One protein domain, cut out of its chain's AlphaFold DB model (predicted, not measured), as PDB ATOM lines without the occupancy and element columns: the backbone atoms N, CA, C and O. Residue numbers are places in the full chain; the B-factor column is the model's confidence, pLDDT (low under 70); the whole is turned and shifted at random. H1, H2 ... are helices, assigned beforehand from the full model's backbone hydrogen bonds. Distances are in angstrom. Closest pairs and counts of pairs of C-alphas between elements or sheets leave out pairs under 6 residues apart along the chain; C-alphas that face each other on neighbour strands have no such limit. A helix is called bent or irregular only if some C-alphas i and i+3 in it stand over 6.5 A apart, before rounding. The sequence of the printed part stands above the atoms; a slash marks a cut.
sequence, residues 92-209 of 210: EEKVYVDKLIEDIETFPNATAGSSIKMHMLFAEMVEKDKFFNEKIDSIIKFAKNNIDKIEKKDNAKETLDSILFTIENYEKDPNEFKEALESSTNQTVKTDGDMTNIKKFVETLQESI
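AT A GLANCE: This is residues 92 to 209 of the 210 residues of an uncharacterized protein of Helcococcus kunzii ATCC 51366 (UniProt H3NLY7). H3, kinked, H6 and H4 form a curved row with H6 between the other two, and H1 and H2 cross that row on one side, H1 over H3 and one end of H4, H2 over H4. H5 closes the end of the domain beside H2. The printed part has 118 residues with six named helices, H1 to H6 in chain order, and no named strand: all helix. It is compact and rounded, radius of gyration of the C-alphas 13.4 A, spans 36 by 33 by 25 A.

HOW THE PARTS SIT: H3, residues 129 to 147, has a kink of 93 degrees near residue 136 and is irregular, C-alphas 134 and 137 being 8.8 A apart. It touches H6, residues 196 to 208, at a shallow tilt of 7 degrees, the same way; the closest C-alphas, of Phe 132 and Asn 197, are 5.7 A apart. H6 touches the hub H4, residues 153 to 170, at 23 degrees, shallow, opposite ways (Lys 157 and Gln 206, closest C-alphas, 5.9 A). H1, residues 92 to 106, touches H3's residues 139 to 147 at a steep tilt of 62 degrees, closest C-alphas Val 97 and Ala 143, 6.5 A. With residues 104 to 106 alone H1 touches H4, about perpendicular at 75 degrees, closest C-alphas Glu 105 and Ala 156, 4.5 A. H2, residues 112 to 127, touches H4 at a steep 63 degrees, closest C-alphas Phe 122 and Ile 163, 6.6 A. H5, residues 174 to 184, touches H2, closest C-alphas His 119 and Leu 181, 7.0 A, and H4 only just, only at the corner, with 3 pairs of C-alphas within 8 A. H1 and H5 are apart. Every O i to N i+4 pair is within hydrogen-bond range in H1, H2, H4, H5 and H6; in H3, 11 of 15 are.

IN THESE COORDINATES: H1 begins at C-alpha 92 (146.019, 189.081, 139.266); H6 ends at C-alpha 208 (163.762, 183.976, 124.460). H4 spans 25.3 A, H2 22.8 A, H1 20.8 A and H3 20.5 A.

THE WHOLE: The farthest C-alphas, Asn 145 and Ser 183, are 36.5 A apart. The printed part has no cut; the link from H5 to H6 is long, the others tight. pLDDT is under 70 at residues 108 to 110.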
ATOM      1  N   GLU A  92     146.111 187.734 139.845       97.12
ATOM      2  CA  GLU A  92     146.019 189.081 139.266       97.12
ATOM      3  C   GLU A  92     147.343 189.507 138.626       97.12
ATOM      4  O   GLU A  92     147.359 190.088 137.543       97.12
ATOM      5  N   GLU A  93     148.467 189.181 139.267       97.75
ATOM      6  CA  GLU A  93     149.797 189.462 138.725       97.75
ATOM      7  C   GLU A  93     150.074 188.648 137.457       97.75
ATOM      8  O   GLU A  93     150.639 189.177 136.501       97.75
ATOM      9  N   LYS A  94     149.631 187.387 137.405       97.69
ATOM     10  CA  LYS A  94     149.706 186.570 136.184       97.69
ATOM     11  C   LYS A  94     148.880 187.173 135.055       97.69
ATOM     12  O   LYS A  94     149.391 187.279 133.949       97.69
ATOM     13  N   VAL A  95     147.659 187.630 135.344       97.94
ATOM     14  CA  VAL A  95     146.807 188.322 134.360       97.94
ATOM     15  C   VAL A  95     147.495 189.575 133.818       97.94
ATOM     16  O   VAL A  95     147.469 189.810 132.612       97.94
ATOM     17  N   TYR A  96     148.149 190.361 134.676       97.81
ATOM     18  CA  TYR A  96     148.929 191.516 134.229       97.81
ATOM     19  C   TYR A  96     150.082 191.109 133.301       97.81
ATOM     20  O   TYR A  96     150.244 191.702 132.236       97.81
ATOM     21  N   VAL A  97     150.866 190.090 133.672       98.25
ATOM     22  CA  VAL A  97     151.982 189.629 132.832       98.25
ATOM     23  C   VAL A  97     151.477 189.049 131.509       98.25
ATOM     24  O   VAL A  97     152.079 189.315 130.476       98.25
ATOM     25  N   ASP A  98     150.359 188.321 131.501       97.75
ATOM     26  CA  ASP A  98     149.736 187.822 130.269       97.75
ATOM     27  C   ASP A  98     149.311 188.967 129.344       97.75
ATOM     28  O   ASP A  98     149.647 188.944 128.161       97.75
ATOM     29  N   LYS A  99     148.661 190.003 129.889       97.12
ATOM     30  CA  LYS A  99     148.307 191.210 129.131       97.12
ATOM     31  C   LYS A  99     149.546 191.915 128.576       97.12
ATOM     32  O   LYS A  99     149.540 192.335 127.428       97.12
ATOM     33  N   LEU A 100     150.622 192.015 129.358       97.19
ATOM     34  CA  LEU A 100     151.888 192.591 128.900       97.19
ATOM     35  C   LEU A 100     152.461 191.807 127.707       97.19
ATOM     36  O   LEU A 100     152.908 192.417 126.740       97.19
ATOM     37  N   ILE A 101     152.413 190.470 127.739       97.06
ATOM     38  CA  ILE A 101     152.835 189.625 126.610       97.06
ATOM     39  C   ILE A 101     151.934 189.818 125.383       97.06
ATOM     40  O   ILE A 101     152.445 189.916 124.268       97.06
ATOM     41  N   GLU A 102     150.619 189.908 125.577       95.56
ATOM     42  CA  GLU A 102     149.660 190.190 124.502       95.56
ATOM     43  C   GLU A 102     149.912 191.566 123.865       95.56
ATOM     44  O   GLU A 102     149.974 191.681 122.640       95.56
ATOM     45  N   ASP A 103     150.121 192.610 124.668       94.94
ATOM     46  CA  ASP A 103     150.436 193.960 124.190       94.94
ATOM     47  C   ASP A 103     151.761 193.959 123.391       94.94
ATOM     48  O   ASP A 103     151.830 194.516 122.292       94.94
ATOM     49  N   ILE A 104     152.786 193.242 123.876       94.50
ATOM     50  CA  ILE A 104     154.068 193.054 123.170       94.50
ATOM     51  C   ILE A 104     153.870 192.388 121.799       94.50
ATOM     52  O   ILE A 104     154.464 192.822 120.811       94.50
ATOM     53  N   GLU A 105     153.042 191.342 121.718       93.44
ATOM     54  CA  GLU A 105     152.761 190.619 120.471       93.44
ATOM     55  C   GLU A 105     151.924 191.444 119.480       93.44
ATOM     56  O   GLU A 105     152.102 191.371 118.256       93.44
ATOM     57  N   THR A 106     150.950 192.192 119.994       90.44
ATOM     58  CA  THR A 106     149.896 192.779 119.168       90.44
ATOM     59  C   THR A 106     150.273 194.118 118.567       90.44
ATOM     60  O   THR A 106     149.764 194.418 117.484       90.44
ATOM     61  N   PHE A 107     151.144 194.907 119.204       85.81
ATOM     62  CA  PHE A 107     151.498 196.237 118.710       85.81
ATOM     63  C   PHE A 107     152.276 196.150 117.387       85.81
ATOM     64  O   PHE A 107     153.398 195.650 117.352       85.81
ATOM     65  N   PRO A 108     151.688 196.607 116.263       66.25
ATOM     66  CA  PRO A 108     152.377 196.609 114.982       66.25
ATOM     67  C   PRO A 108     153.279 197.837 114.893       66.25
ATOM     68  O   PRO A 108     152.841 198.945 115.208       66.25
ATOM     69  N   ASN A 109     154.499 197.688 114.393       67.00
ATOM     70  CA  ASN A 109     155.378 198.837 114.198       67.00
ATOM     71  C   ASN A 109     154.973 199.651 112.958       67.00
ATOM     72  O   ASN A 109     154.321 199.146 112.045       67.00
ATOM     73  N   ALA A 110     155.353 200.934 112.952       64.38
ATOM     74  CA  ALA A 110     155.166 201.903 111.860       64.38
ATOM     75  C   ALA A 110     153.812 202.645 111.744       64.38
ATOM     76  O   ALA A 110     153.476 203.133 110.665       64.38
ATOM     77  N   THR A 111     153.070 202.841 112.843       80.44
ATOM     78  CA  THR A 111     151.999 203.863 112.890       80.44
ATOM     79  C   THR A 111     152.157 204.794 114.094       80.44
ATOM     80  O   THR A 111     152.637 204.368 115.143       80.44
ATOM     81  N   ALA A 112     151.714 206.050 113.968       75.75
ATOM     82  CA  ALA A 112     151.720 207.009 115.079       75.75
ATOM     83  C   ALA A 112     150.858 206.535 116.270       75.75
ATOM     84  O   ALA A 112     151.195 206.771 117.427       75.75
ATOM     85  N   GLY A 113     149.765 205.810 116.003       82.44
ATOM     86  CA  GLY A 113     148.943 205.212 117.059       82.44
ATOM     87  C   GLY A 113     149.667 204.086 117.803       82.44
ATOM     88  O   GLY A 113     149.545 203.972 119.020       82.44
ATOM     89  N   SER A 114     150.461 203.281 117.094       83.12
ATOM     90  CA  SER A 114     151.256 202.211 117.703       83.12
ATOM     91  C   SER A 114     152.355 202.748 118.616       83.12
ATOM     92  O   SER A 114     152.556 202.200 119.697       83.12
ATOM     93  N   SER A 115     153.036 203.833 118.226       84.00
ATOM     94  CA  SER A 115     154.072 204.439 119.071       84.00
ATOM     95  C   SER A 115     153.495 204.973 120.380       84.00
ATOM     96  O   SER A 115     154.089 204.755 121.430       84.00
ATOM     97  N   ILE A 116     152.307 205.592 120.348       88.62
ATOM     98  CA  ILE A 116     151.629 206.048 121.574       88.62
ATOM     99  C   ILE A 116     151.313 204.857 122.485       88.62
ATOM    100  O   ILE A 116     151.628 204.899 123.670       88.62
ATOM    101  N   LYS A 117     150.758 203.768 121.938       89.31
ATOM    102  CA  LYS A 117     150.465 202.554 122.717       89.31
ATOM    103  C   LYS A 117     151.720 201.925 123.328       89.31
ATOM    104  O   LYS A 117     151.683 201.521 124.484       89.31
ATOM    105  N   MET A 118     152.832 201.894 122.592       90.25
ATOM    106  CA  MET A 118     154.121 201.416 123.107       90.25
ATOM    107  C   MET A 118     154.629 202.299 124.254       90.25
ATOM    108  O   MET A 118     155.008 201.778 125.300       90.25
ATOM    109  N   HIS A 119     154.566 203.626 124.114       90.19
ATOM    110  CA  HIS A 119     154.947 204.533 125.199       90.19
ATOM    111  C   HIS A 119     154.031 204.393 126.422       90.19
ATOM    112  O   HIS A 119     154.522 204.428 127.546       90.19
ATOM    113  N   MET A 120     152.726 204.180 126.228       92.12
ATOM    114  CA  MET A 120     151.789 203.902 127.321       92.12
ATOM    115  C   MET A 120     152.096 202.577 128.023       92.12
ATOM    116  O   MET A 120     152.067 202.519 129.247       92.12
ATOM    117  N   LEU A 121     152.432 201.528 127.267       94.00
ATOM    118  CA  LEU A 121     152.868 200.250 127.827       94.00
ATOM    119  C   LEU A 121     154.130 200.424 128.668       94.00
ATOM    120  O   LEU A 121     154.188 199.958 129.803       94.00
ATOM    121  N   PHE A 122     155.122 201.144 128.141       95.19
ATOM    122  CA  PHE A 122     156.333 201.456 128.889       95.19
ATOM    123  C   PHE A 122     156.027 202.275 130.153       95.19
ATOM    124  O   PHE A 122     156.524 201.936 131.224       95.19
ATOM    125  N   ALA A 123     155.153 203.283 130.080       94.94
ATOM    126  CA  ALA A 123     154.717 204.035 131.256       94.94
ATOM    127  C   ALA A 123     154.025 203.136 132.296       94.94
ATOM    128  O   ALA A 123     154.333 203.233 133.480       94.94
ATOM    129  N   GLU A 124     153.167 202.198 131.879       95.06
ATOM    130  CA  GLU A 124     152.558 201.212 132.783       95.06
ATOM    131  C   GLU A 124     153.619 200.335 133.473       95.06
ATOM    132  O   GLU A 124     153.494 200.032 134.663       95.06
ATOM    133  N   MET A 125     154.687 199.956 132.762       96.81
ATOM    134  CA  MET A 125     155.816 199.232 133.356       96.81
ATOM    135  C   MET A 125     156.556 200.089 134.392       96.81
ATOM    136  O   MET A 125     156.866 199.588 135.471       96.81
ATOM    137  N   VAL A 126     156.795 201.373 134.098       96.19
ATOM    138  CA  VAL A 126     157.436 202.345 135.006       96.19
ATOM    139  C   VAL A 126     156.603 202.554 136.277       96.19
ATOM    140  O   VAL A 126     157.152 202.547 137.379       96.19
ATOM    141  N   GLU A 127     155.280 202.686 136.156       95.44
ATOM    142  CA  GLU A 127     154.354 202.789 137.300       95.44
ATOM    143  C   GLU A 127     154.375 201.533 138.185       95.44
ATOM    144  O   GLU A 127     154.113 201.589 139.388       95.44
ATOM    145  N   LYS A 128     154.704 200.381 137.594       96.06
ATOM    146  CA  LYS A 128     154.816 199.088 138.272       96.06
ATOM    147  C   LYS A 128     156.264 198.693 138.569       96.06
ATOM    148  O   LYS A 128     156.517 197.524 138.853       96.06
ATOM    149  N   ASP A 129     157.211 199.631 138.586       95.81
ATOM    150  CA  ASP A 129     158.628 199.365 138.874       95.81
ATOM    151  C   ASP A 129     158.842 198.537 140.149       95.81
ATOM    152  O   ASP A 129     159.631 197.593 140.164       95.81
ATOM    153  N   LYS A 130     158.074 198.814 141.207       95.94
ATOM    154  CA  LYS A 130     158.106 198.042 142.452       95.94
ATOM    155  C   LYS A 130     157.775 196.559 142.239       95.94
ATOM    156  O   LYS A 130     158.461 195.708 142.796       95.94
ATOM    157  N   PHE A 131     156.775 196.245 141.415       96.38
ATOM    158  CA  PHE A 131     156.410 194.863 141.084       96.38
ATOM    159  C   PHE A 131     157.559 194.144 140.366       96.38
ATOM    160  O   PHE A 131     157.933 193.039 140.763       96.38
ATOM    161  N   PHE A 132     158.184 194.801 139.382       97.31
ATOM    162  CA  PHE A 132     159.376 194.263 138.723       97.31
ATOM    163  C   PHE A 132     160.527 194.069 139.714       97.31
ATOM    164  O   PHE A 132     161.161 193.021 139.710       97.31
ATOM    165  N   ASN A 133     160.766 195.025 140.609       95.50
ATOM    166  CA  ASN A 133     161.860 194.957 141.577       95.50
ATOM    167  C   ASN A 133     161.689 193.866 142.637       95.50
ATOM    168  O   ASN A 133     162.675 193.262 143.058       95.50
ATOM    169  N   GLU A 134     160.459 193.600 143.066       95.44
ATOM    170  CA  GLU A 134     160.178 192.614 144.110       95.44
ATOM    171  C   GLU A 134     160.075 191.185 143.566       95.44
ATOM    172  O   GLU A 134     160.388 190.240 144.292       95.44
ATOM    173  N   LYS A 135     159.655 191.010 142.303       96.94
ATOM    174  CA  LYS A 135     159.265 189.696 141.763       96.94
ATOM    175  C   LYS A 135     159.902 189.327 140.418       96.94
ATOM    176  O   LYS A 135     159.407 188.422 139.748       96.94
ATOM    177  N   ILE A 136     161.002 189.973 140.017       96.69
ATOM    178  CA  ILE A 136     161.611 189.809 138.679       96.69
ATOM    179  C   ILE A 136     161.800 188.350 138.236       96.69
ATOM    180  O   ILE A 136     161.481 188.011 137.098       96.69
ATOM    181  N   ASP A 137     162.287 187.471 139.110       96.38
ATOM    182  CA  ASP A 137     162.581 186.088 138.726       96.38
ATOM    183  C   ASP A 137     161.288 185.282 138.481       96.38
ATOM    184  O   ASP A 137     161.192 184.563 137.481       96.38
ATOM    185  N   SER A 138     160.254 185.483 139.308       97.00
ATOM    186  CA  SER A 138     158.912 184.909 139.114       97.00
ATOM    187  C   SER A 138     158.243 185.445 137.844       97.00
ATOM    188  O   SER A 138     157.654 184.671 137.082       97.00
ATOM    189  N   ILE A 139     158.377 186.752 137.578       97.94
ATOM    190  CA  ILE A 139     157.866 187.408 136.364       97.94
ATOM    191  C   ILE A 139     158.511 186.795 135.123       97.94
ATOM    192  O   ILE A 139     157.800 186.333 134.234       97.94
ATOM    193  N   ILE A 140     159.845 186.728 135.071       97.62
ATOM    194  CA  ILE A 140     160.582 186.159 133.935       97.62
ATOM    195  C   ILE A 140     160.191 184.699 133.712       97.62
ATOM    196  O   ILE A 140     159.914 184.294 132.584       97.62
ATOM    197  N   LYS A 141     160.149 183.893 134.776       96.12
ATOM    198  CA  LYS A 141     159.786 182.473 134.700       96.12
ATOM    199  C   LYS A 141     158.393 182.274 134.107       96.12
ATOM    200  O   LYS A 141     158.217 181.402 133.257       96.12
ATOM    201  N   PHE A 142     157.417 183.073 134.535       97.12
ATOM    202  CA  PHE A 142     156.057 183.007 134.006       97.12
ATOM    203  C   PHE A 142     155.987 183.513 132.559       97.12
ATOM    204  O   PHE A 142     155.522 182.791 131.680       97.12
ATOM    205  N   ALA A 143     156.538 184.696 132.293       97.62
ATOM    206  CA  ALA A 143     156.510 185.338 130.984       97.62
ATOM    207  C   ALA A 143     157.192 184.496 129.896       97.62
ATOM    208  O   ALA A 143     156.650 184.360 128.802       97.62
ATOM    209  N   LYS A 144     158.321 183.839 130.196       95.81
ATOM    210  CA  LYS A 144     159.007 182.942 129.247       95.81
ATOM    211  C   LYS A 144     158.143 181.765 128.798       95.81
ATOM    212  O   LYS A 144     158.190 181.376 127.637       95.81
ATOM    213  N   ASN A 145     157.319 181.218 129.689       92.88
ATOM    214  CA  ASN A 145     156.414 180.129 129.322       92.88
ATOM    215  C   ASN A 145     155.313 180.579 128.352       92.88
ATOM    216  O   ASN A 145     154.701 179.726 127.706       92.88
ATOM    217  N   ASN A 146     155.027 181.881 128.275       93.75
ATOM    218  CA  ASN A 146     153.955 182.430 127.450       93.75
ATOM    219  C   ASN A 146     154.495 183.087 126.177       93.75
ATOM    220  O   ASN A 146     153.922 182.860 125.116       93.75
ATOM    221  N   ILE A 147     155.651 183.758 126.240       91.81
ATOM    222  CA  ILE A 147     156.318 184.346 125.067       91.81
ATOM    223  C   ILE A 147     156.675 183.281 124.013       91.81
ATOM    224  O   ILE A 147     156.625 183.554 122.822       91.81
ATOM    225  N   ASP A 148     156.970 182.040 124.414       88.00
ATOM    226  CA  ASP A 148     157.260 180.942 123.477       88.00
ATOM    227  C   ASP A 148     156.037 180.509 122.645       88.00
ATOM    228  O   ASP A 148     156.191 179.833 121.623       88.00
ATOM    229  N   LYS A 149     154.826 180.863 123.092       92.62
ATOM    230  CA  LYS A 149     153.552 180.445 122.493       92.62
ATOM    231  C   LYS A 149     152.945 181.497 121.566       92.62
ATOM    232  O   LYS A 149     151.958 181.183 120.908       92.62
ATOM    233  N   ILE A 150     153.502 182.707 121.531       94.38
ATOM    234  CA  ILE A 150     152.985 183.799 120.702       94.38
ATOM    235  C   ILE A 150     153.160 183.476 119.214       94.38
ATOM    236  O   ILE A 150     154.129 182.825 118.806       94.38
ATOM    237  N   GLU A 151     152.231 183.952 118.395       93.94
ATOM    238  CA  GLU A 151     152.232 183.731 116.952       93.94
ATOM    239  C   GLU A 151     153.079 184.791 116.237       93.94
ATOM    240  O   GLU A 151     153.895 184.465 115.368       93.94
ATOM    241  N   LYS A 152     152.935 186.067 116.620       93.81
ATOM    242  CA  LYS A 152     153.577 187.212 115.944       93.81
ATOM    243  C   LYS A 152     154.935 187.560 116.549       93.81
ATOM    244  O   LYS A 152     155.152 188.638 117.096       93.81
ATOM    245  N   LYS A 153     155.883 186.637 116.418       93.25
ATOM    246  CA  LYS A 153     157.232 186.774 116.987       93.25
ATOM    247  C   LYS A 153     158.021 187.982 116.483       93.25
ATOM    248  O   LYS A 153     158.737 188.589 117.272       93.25
ATOM    249  N   ASP A 154     157.900 188.323 115.201       92.00
ATOM    250  CA  ASP A 154     158.611 189.473 114.630       92.00
ATOM    251  C   ASP A 154     158.084 190.789 115.217       92.00
ATOM    252  O   ASP A 154     158.879 191.604 115.679       92.00
ATOM    253  N   ASN A 155     156.756 190.934 115.336       91.62
ATOM    254  CA  ASN A 155     156.144 192.071 116.031       91.62
ATOM    255  C   ASN A 155     156.656 192.175 117.470       91.62
ATOM    256  O   ASN A 155     157.088 193.240 117.895       91.62
ATOM    257  N   ALA A 156     156.653 191.059 118.204       94.12
ATOM    258  CA  ALA A 156     157.124 191.035 119.582       94.12
ATOM    259  C   ALA A 156     158.596 191.451 119.710       94.12
ATOM    260  O   ALA A 156     158.923 192.247 120.587       94.12
ATOM    261  N   LYS A 157     159.484 190.967 118.828       93.62
ATOM    262  CA  LYS A 157     160.903 191.364 118.812       93.62
ATOM    263  C   LYS A 157     161.060 192.866 118.597       93.62
ATOM    264  O   LYS A 157     161.737 193.520 119.382       93.62
ATOM    265  N   GLU A 158     160.393 193.412 117.587       92.38
ATOM    266  CA  GLU A 158     160.468 194.839 117.275       92.38
ATOM    267  C   GLU A 158     159.848 195.724 118.380       92.38
ATOM    268  O   GLU A 158     160.362 196.807 118.677       92.38
ATOM    269  N   THR A 159     158.769 195.269 119.031       93.31
ATOM    270  CA  THR A 159     158.188 195.957 120.194       93.31
ATOM    271  C   THR A 159     159.171 195.968 121.364       93.31
ATOM    272  O   THR A 159     159.385 197.015 121.972       93.31
ATOM    273  N   LEU A 160     159.819 194.836 121.659       95.25
ATOM    274  CA  LEU A 160     160.837 194.748 122.712       95.25
ATOM    275  C   LEU A 160     162.051 195.638 122.401       95.25
ATOM    276  O   LEU A 160     162.503 196.353 123.292       95.25
ATOM    277  N   ASP A 161     162.520 195.678 121.150       94.31
ATOM    278  CA  ASP A 161     163.576 196.603 120.701       94.31
ATOM    279  C   ASP A 161     163.192 198.070 120.941       94.31
ATOM    280  O   ASP A 161     163.983 198.867 121.452       94.31
ATOM    281  N   SER A 162     161.950 198.429 120.617       93.19
ATOM    282  CA  SER A 162     161.429 199.784 120.820       93.19
ATOM    283  C   SER A 162     161.329 200.147 122.303       93.19
ATOM    284  O   SER A 162     161.637 201.280 122.690       93.19
ATOM    285  N   ILE A 163     160.946 199.191 123.154       95.44
ATOM    286  CA  ILE A 163     160.931 199.373 124.608       95.44
ATOM    287  C   ILE A 163     162.362 199.552 125.134       95.44
ATOM    288  O   ILE A 163     162.591 200.471 125.915       95.44
ATOM    289  N   LEU A 164     163.340 198.756 124.682       96.31
ATOM    290  CA  LEU A 164     164.748 198.920 125.077       96.31
ATOM    291  C   LEU A 164     165.295 200.293 124.693       96.31
ATOM    292  O   LEU A 164     165.891 200.974 125.527       96.31
ATOM    293  N   PHE A 165     165.033 200.739 123.465       94.38
ATOM    294  CA  PHE A 165     165.398 202.086 123.034       94.38
ATOM    295  C   PHE A 165     164.745 203.165 123.912       94.38
ATOM    296  O   PHE A 165     165.380 204.156 124.274       94.38
ATOM    297  N   THR A 166     163.481 202.967 124.293       93.94
ATOM    298  CA  THR A 166     162.763 203.894 125.176       93.94
ATOM    299  C   THR A 166     163.366 203.911 126.580       93.94
ATOM    300  O   THR A 166     163.563 204.997 127.121       93.94
ATOM    301  N   ILE A 167     163.744 202.753 127.135       96.50
ATOM    302  CA  ILE A 167     164.461 202.647 128.415       96.50
ATOM    303  C   ILE A 167     165.756 203.463 128.367       96.50
ATOM    304  O   ILE A 167     165.996 204.278 129.254       96.50
ATOM    305  N   GLU A 168     166.565 203.307 127.315       96.19
ATOM    306  CA  GLU A 168     167.830 204.040 127.183       96.19
ATOM    307  C   GLU A 168     167.647 205.560 127.131       96.19
ATOM    308  O   GLU A 168     168.524 206.304 127.573       96.19
ATOM    309  N   ASN A 169     166.549 206.047 126.553       94.00
ATOM    310  CA  ASN A 169     166.259 207.479 126.511       94.00
ATOM    311  C   ASN A 169     165.676 207.976 127.832       94.00
ATOM    312  O   ASN A 169     166.101 209.019 128.324       94.00
ATOM    313  N   TYR A 170     164.786 207.196 128.446       95.12
ATOM    314  CA  TYR A 170     164.240 207.484 129.766       95.12
ATOM    315  C   TYR A 170     165.350 207.583 130.823       95.12
ATOM    316  O   TYR A 170     165.350 208.511 131.619       95.12
ATOM    317  N   GLU A 171     166.352 206.698 130.801       95.19
ATOM    318  CA  GLU A 171     167.499 206.762 131.722       95.19
ATOM    319  C   GLU A 171     168.361 208.030 131.547       95.19
ATOM    320  O   GLU A 171     169.048 208.438 132.486       95.19
ATOM    321  N   LYS A 172     168.341 208.663 130.363       95.69
ATOM    322  CA  LYS A 172     169.074 209.915 130.094       95.69
ATOM    323  C   LYS A 172     168.295 211.136 130.570       95.69
ATOM    324  O   LYS A 172     168.879 211.997 131.227       95.69
ATOM    325  N   ASP A 173     167.014 211.213 130.217       95.56
ATOM    326  CA  ASP A 173     166.116 212.292 130.626       95.56
ATOM    327  C   ASP A 173     164.660 211.795 130.741       95.56
ATOM    328  O   ASP A 173     163.907 211.790 129.763       95.56
ATOM    329  N   PRO A 174     164.218 211.413 131.952       95.00
ATOM    330  CA  PRO A 174     162.839 210.994 132.185       95.00
ATOM    331  C   PRO A 174     161.800 212.083 131.874       95.00
ATOM    332  O   PRO A 174     160.648 211.763 131.578       95.00
ATOM    333  N   ASN A 175     162.172 213.370 131.955       94.88
ATOM    334  CA  ASN A 175     161.224 214.460 131.722       94.88
ATOM    335  C   ASN A 175     160.904 214.614 130.238       94.88
ATOM    336  O   ASN A 175     159.765 214.921 129.908       94.88
ATOM    337  N   GLU A 176     161.861 214.342 129.349       91.94
ATOM    338  CA  GLU A 176     161.616 214.346 127.904       91.94
ATOM    339  C   GLU A 176     160.565 213.289 127.527       91.94
ATOM    340  O   GLU A 176     159.611 213.582 126.805       91.94
ATOM    341  N   PHE A 177     160.679 212.079 128.089       91.62
ATOM    342  CA  PHE A 177     159.672 211.029 127.910       91.62
ATOM    343  C   PHE A 177     158.299 211.455 128.447       91.62
ATOM    344  O   PHE A 177     157.287 211.306 127.758       91.62
ATOM    345  N   LYS A 178     158.266 212.019 129.660       92.88
ATOM    346  CA  LYS A 178     157.038 212.529 130.273       92.88
ATOM    347  C   LYS A 178     156.366 213.590 129.403       92.88
ATOM    348  O   LYS A 178     155.181 213.465 129.122       92.88
ATOM    349  N   GLU A 179     157.102 214.605 128.958       91.94
ATOM    350  CA  GLU A 179     156.565 215.686 128.124       91.94
ATOM    351  C   GLU A 179     156.024 215.156 126.789       91.94
ATOM    352  O   GLU A 179     154.945 215.560 126.344       91.94
ATOM    353  N   ALA A 180     156.728 214.211 126.160       88.44
ATOM    354  CA  ALA A 180     156.277 213.580 124.923       88.44
ATOM    355  C   ALA A 180     154.959 212.808 125.113       88.44
ATOM    356  O   ALA A 180     154.049 212.912 124.284       88.44
ATOM    357  N   LEU A 181     154.825 212.063 126.214       90.00
ATOM    358  CA  LEU A 181     153.633 211.261 126.469       90.00
ATOM    359  C   LEU A 181     152.455 212.107 126.975       90.00
ATOM    360  O   LEU A 181     151.344 211.915 126.496       90.00
ATOM    361  N   GLU A 182     152.682 213.082 127.858       91.81
ATOM    362  CA  GLU A 182     151.654 214.014 128.359       91.81
ATOM    363  C   GLU A 182     151.161 214.996 127.284       91.81
ATOM    364  O   GLU A 182     150.044 215.500 127.356       91.81
ATOM    365  N   SER A 183     151.971 215.294 126.264       89.25
ATOM    366  CA  SER A 183     151.510 216.094 125.117       89.25
ATOM    367  C   SER A 183     150.692 215.278 124.116       89.25
ATOM    368  O   SER A 183     149.832 215.829 123.431       89.25
ATOM    369  N   SER A 184     150.940 213.968 124.047       86.56
ATOM    370  CA  SER A 184     150.252 213.043 123.136       86.56
ATOM    371  C   SER A 184     149.051 212.347 123.787       86.56
ATOM    372  O   SER A 184     148.233 211.744 123.093       86.56
ATOM    373  N   THR A 185     148.951 212.394 125.118       83.44
ATOM    374  CA  THR A 185     147.942 211.701 125.924       83.44
ATOM    375  C   THR A 185     147.554 212.545 127.137       83.44
ATOM    376  O   THR A 185     148.352 213.315 127.644       83.44
ATOM    377  N   ASN A 186     146.353 212.348 127.684       82.88
ATOM    378  CA  ASN A 186     145.944 212.991 128.943       82.88
ATOM    379  C   ASN A 186     146.402 212.205 130.192       82.88
ATOM    380  O   ASN A 186     145.718 212.232 131.217       82.88
ATOM    381  N   GLN A 187     147.496 211.441 130.105       82.94
ATOM    382  CA  GLN A 187     147.985 210.594 131.196       82.94
ATOM    383  C   GLN A 187     149.228 211.191 131.846       82.94
ATOM    384  O   GLN A 187     150.181 211.527 131.155       82.94
ATOM    385  N   THR A 188     149.225 211.266 133.176       85.69
ATOM    386  CA  THR A 188     150.402 211.650 133.963       85.69
ATOM    387  C   THR A 188     151.402 210.503 134.016       85.69
ATOM    388  O   THR A 188     151.003 209.356 134.211       85.69
ATOM    389  N   VAL A 189     152.692 210.825 133.919       87.50
ATOM    390  CA  VAL A 189     153.772 209.831 133.896       87.50
ATOM    391  C   VAL A 189     154.752 210.047 135.050       87.50
ATOM    392  O   VAL A 189     155.267 211.155 135.246       87.50
ATOM    393  N   LYS A 190     155.031 208.983 135.809       90.69
ATOM    394  CA  LYS A 190     156.114 208.929 136.800       90.69
ATOM    395  C   LYS A 190     157.497 209.023 136.135       90.69
ATOM    396  O   LYS A 190     157.738 208.428 135.092       90.69
ATOM    397  N   THR A 191     158.427 209.739 136.773       91.50
ATOM    398  CA  THR A 191     159.799 209.974 136.266       91.50
ATOM    399  C   THR A 191     160.907 209.412 137.162       91.50
ATOM    400  O   THR A 191     162.087 209.583 136.871       91.50
ATOM    401  N   ASP A 192     160.556 208.775 138.277       91.06
ATOM    402  CA  ASP A 192     161.479 208.210 139.272       91.06
ATOM    403  C   ASP A 192     161.453 206.671 139.313       91.06
ATOM    404  O   ASP A 192     161.890 206.073 140.294       91.06
ATOM    405  N   GLY A 193     160.935 206.012 138.270       91.69
ATOM    406  CA  GLY A 193     160.962 204.548 138.173       91.69
ATOM    407  C   GLY A 193     162.368 203.966 137.969       91.69
ATOM    408  O   GLY A 193     163.145 204.482 137.165       91.69
ATOM    409  N   ASP A 194     162.679 202.867 138.667       93.25
ATOM    410  CA  ASP A 194     163.936 202.114 138.502       93.25
ATOM    411  C   ASP A 194     163.852 201.144 137.317       93.25
ATOM    412  O   ASP A 194     163.062 200.198 137.312       93.25
ATOM    413  N   MET A 195     164.688 201.376 136.304       96.50
ATOM    414  CA  MET A 195     164.667 200.619 135.054       96.50
ATOM    415  C   MET A 195     165.426 199.295 135.118       96.50
ATOM    416  O   MET A 195     165.292 198.487 134.205       96.50
ATOM    417  N   THR A 196     166.184 199.016 136.183       97.44
ATOM    418  CA  THR A 196     167.101 197.865 136.240       97.44
ATOM    419  C   THR A 196     166.394 196.535 135.955       97.44
ATOM    420  O   THR A 196     166.812 195.769 135.083       97.44
ATOM    421  N   ASN A 197     165.299 196.249 136.667       98.12
ATOM    422  CA  ASN A 197     164.579 194.983 136.508       98.12
ATOM    423  C   ASN A 197     163.590 194.995 135.338       98.12
ATOM    424  O   ASN A 197     163.350 193.943 134.746       98.12
ATOM    425  N   ILE A 198     163.078 196.165 134.952       98.38
ATOM    426  CA  ILE A 198     162.287 196.328 133.724       98.38
ATOM    427  C   ILE A 198     163.155 195.992 132.505       98.38
ATOM    428  O   ILE A 198     162.773 195.165 131.682       98.38
ATOM    429  N   LYS A 199     164.371 196.542 132.435       98.56
ATOM    430  CA  LYS A 199     165.348 196.250 131.386       98.56
ATOM    431  C   LYS A 199     165.713 194.770 131.348       98.56
ATOM    432  O   LYS A 199     165.575 194.147 130.299       98.56
ATOM    433  N   LYS A 200     166.058 194.176 132.501       98.50
ATOM    434  CA  LYS A 200     166.337 192.731 132.613       98.50
ATOM    435  C   LYS A 200     165.175 191.885 132.079       98.50
ATOM    436  O   LYS A 200     165.411 190.892 131.392       98.50
ATOM    437  N   PHE A 201     163.931 192.250 132.397       98.50
ATOM    438  CA  PHE A 201     162.743 191.568 131.886       98.50
ATOM    439  C   PHE A 201     162.669 191.635 130.354       98.50
ATOM    440  O   PHE A 201     162.569 190.589 129.713       98.50
ATOM    441  N   VAL A 202     162.775 192.834 129.775       98.00
ATOM    442  CA  VAL A 202     162.663 193.061 128.324       98.00
ATOM    443  C   VAL A 202     163.774 192.335 127.556       98.00
ATOM    444  O   VAL A 202     163.471 191.587 126.628       98.00
ATOM    445  N   GLU A 203     165.035 192.467 127.984       97.94
ATOM    446  CA  GLU A 203     166.186 191.773 127.378       97.94
ATOM    447  C   GLU A 203     165.997 190.249 127.418       97.94
ATOM    448  O   GLU A 203     166.156 189.557 126.413       97.94
ATOM    449  N   THR A 204     165.563 189.712 128.565       97.75
ATOM    450  CA  THR A 204     165.364 188.264 128.718       97.75
ATOM    451  C   THR A 204     164.263 187.732 127.799       97.75
ATOM    452  O   THR A 204     164.378 186.622 127.268       97.75
ATOM    453  N   LEU A 205     163.172 188.484 127.625       97.06
ATOM    454  CA  LEU A 205     162.118 188.099 126.691       97.06
ATOM    455  C   LEU A 205     162.606 188.162 125.250       97.06
ATOM    456  O   LEU A 205     162.376 187.208 124.509       97.06
ATOM    457  N   GLN A 206     163.337 189.212 124.881       95.00
ATOM    458  CA  GLN A 206     163.880 189.370 123.536       95.00
ATOM    459  C   GLN A 206     164.778 188.186 123.152       95.00
ATOM    460  O   GLN A 206     164.618 187.610 122.077       95.00
ATOM    461  N   GLU A 207     165.661 187.762 124.059       95.00
ATOM    462  CA  GLU A 207     166.527 186.592 123.871       95.00
ATOM    463  C   GLU A 207     165.760 185.261 123.806       95.00
ATOM    464  O   GLU A 207     166.249 184.277 123.243       95.00
ATOM    465  N   SER A 208     164.568 185.200 124.405       94.25
ATOM    466  CA  SER A 208     163.762 183.976 124.460       94.25
ATOM    467  C   SER A 208     162.974 183.736 123.167       94.25
ATOM    468  O   SER A 208     162.716 182.581 122.823       94.25
ATOM    469  N   ILE A 209     162.637 184.787 122.412       91.94
ATOM    470  CA  ILE A 209     161.884 184.654 121.160       91.94
ATOM    471  C   ILE A 209     162.798 184.105 120.055       91.94
ATOM    472  O   ILE A 209     163.611 184.820 119.468       91.94
TER     473      ILE A 209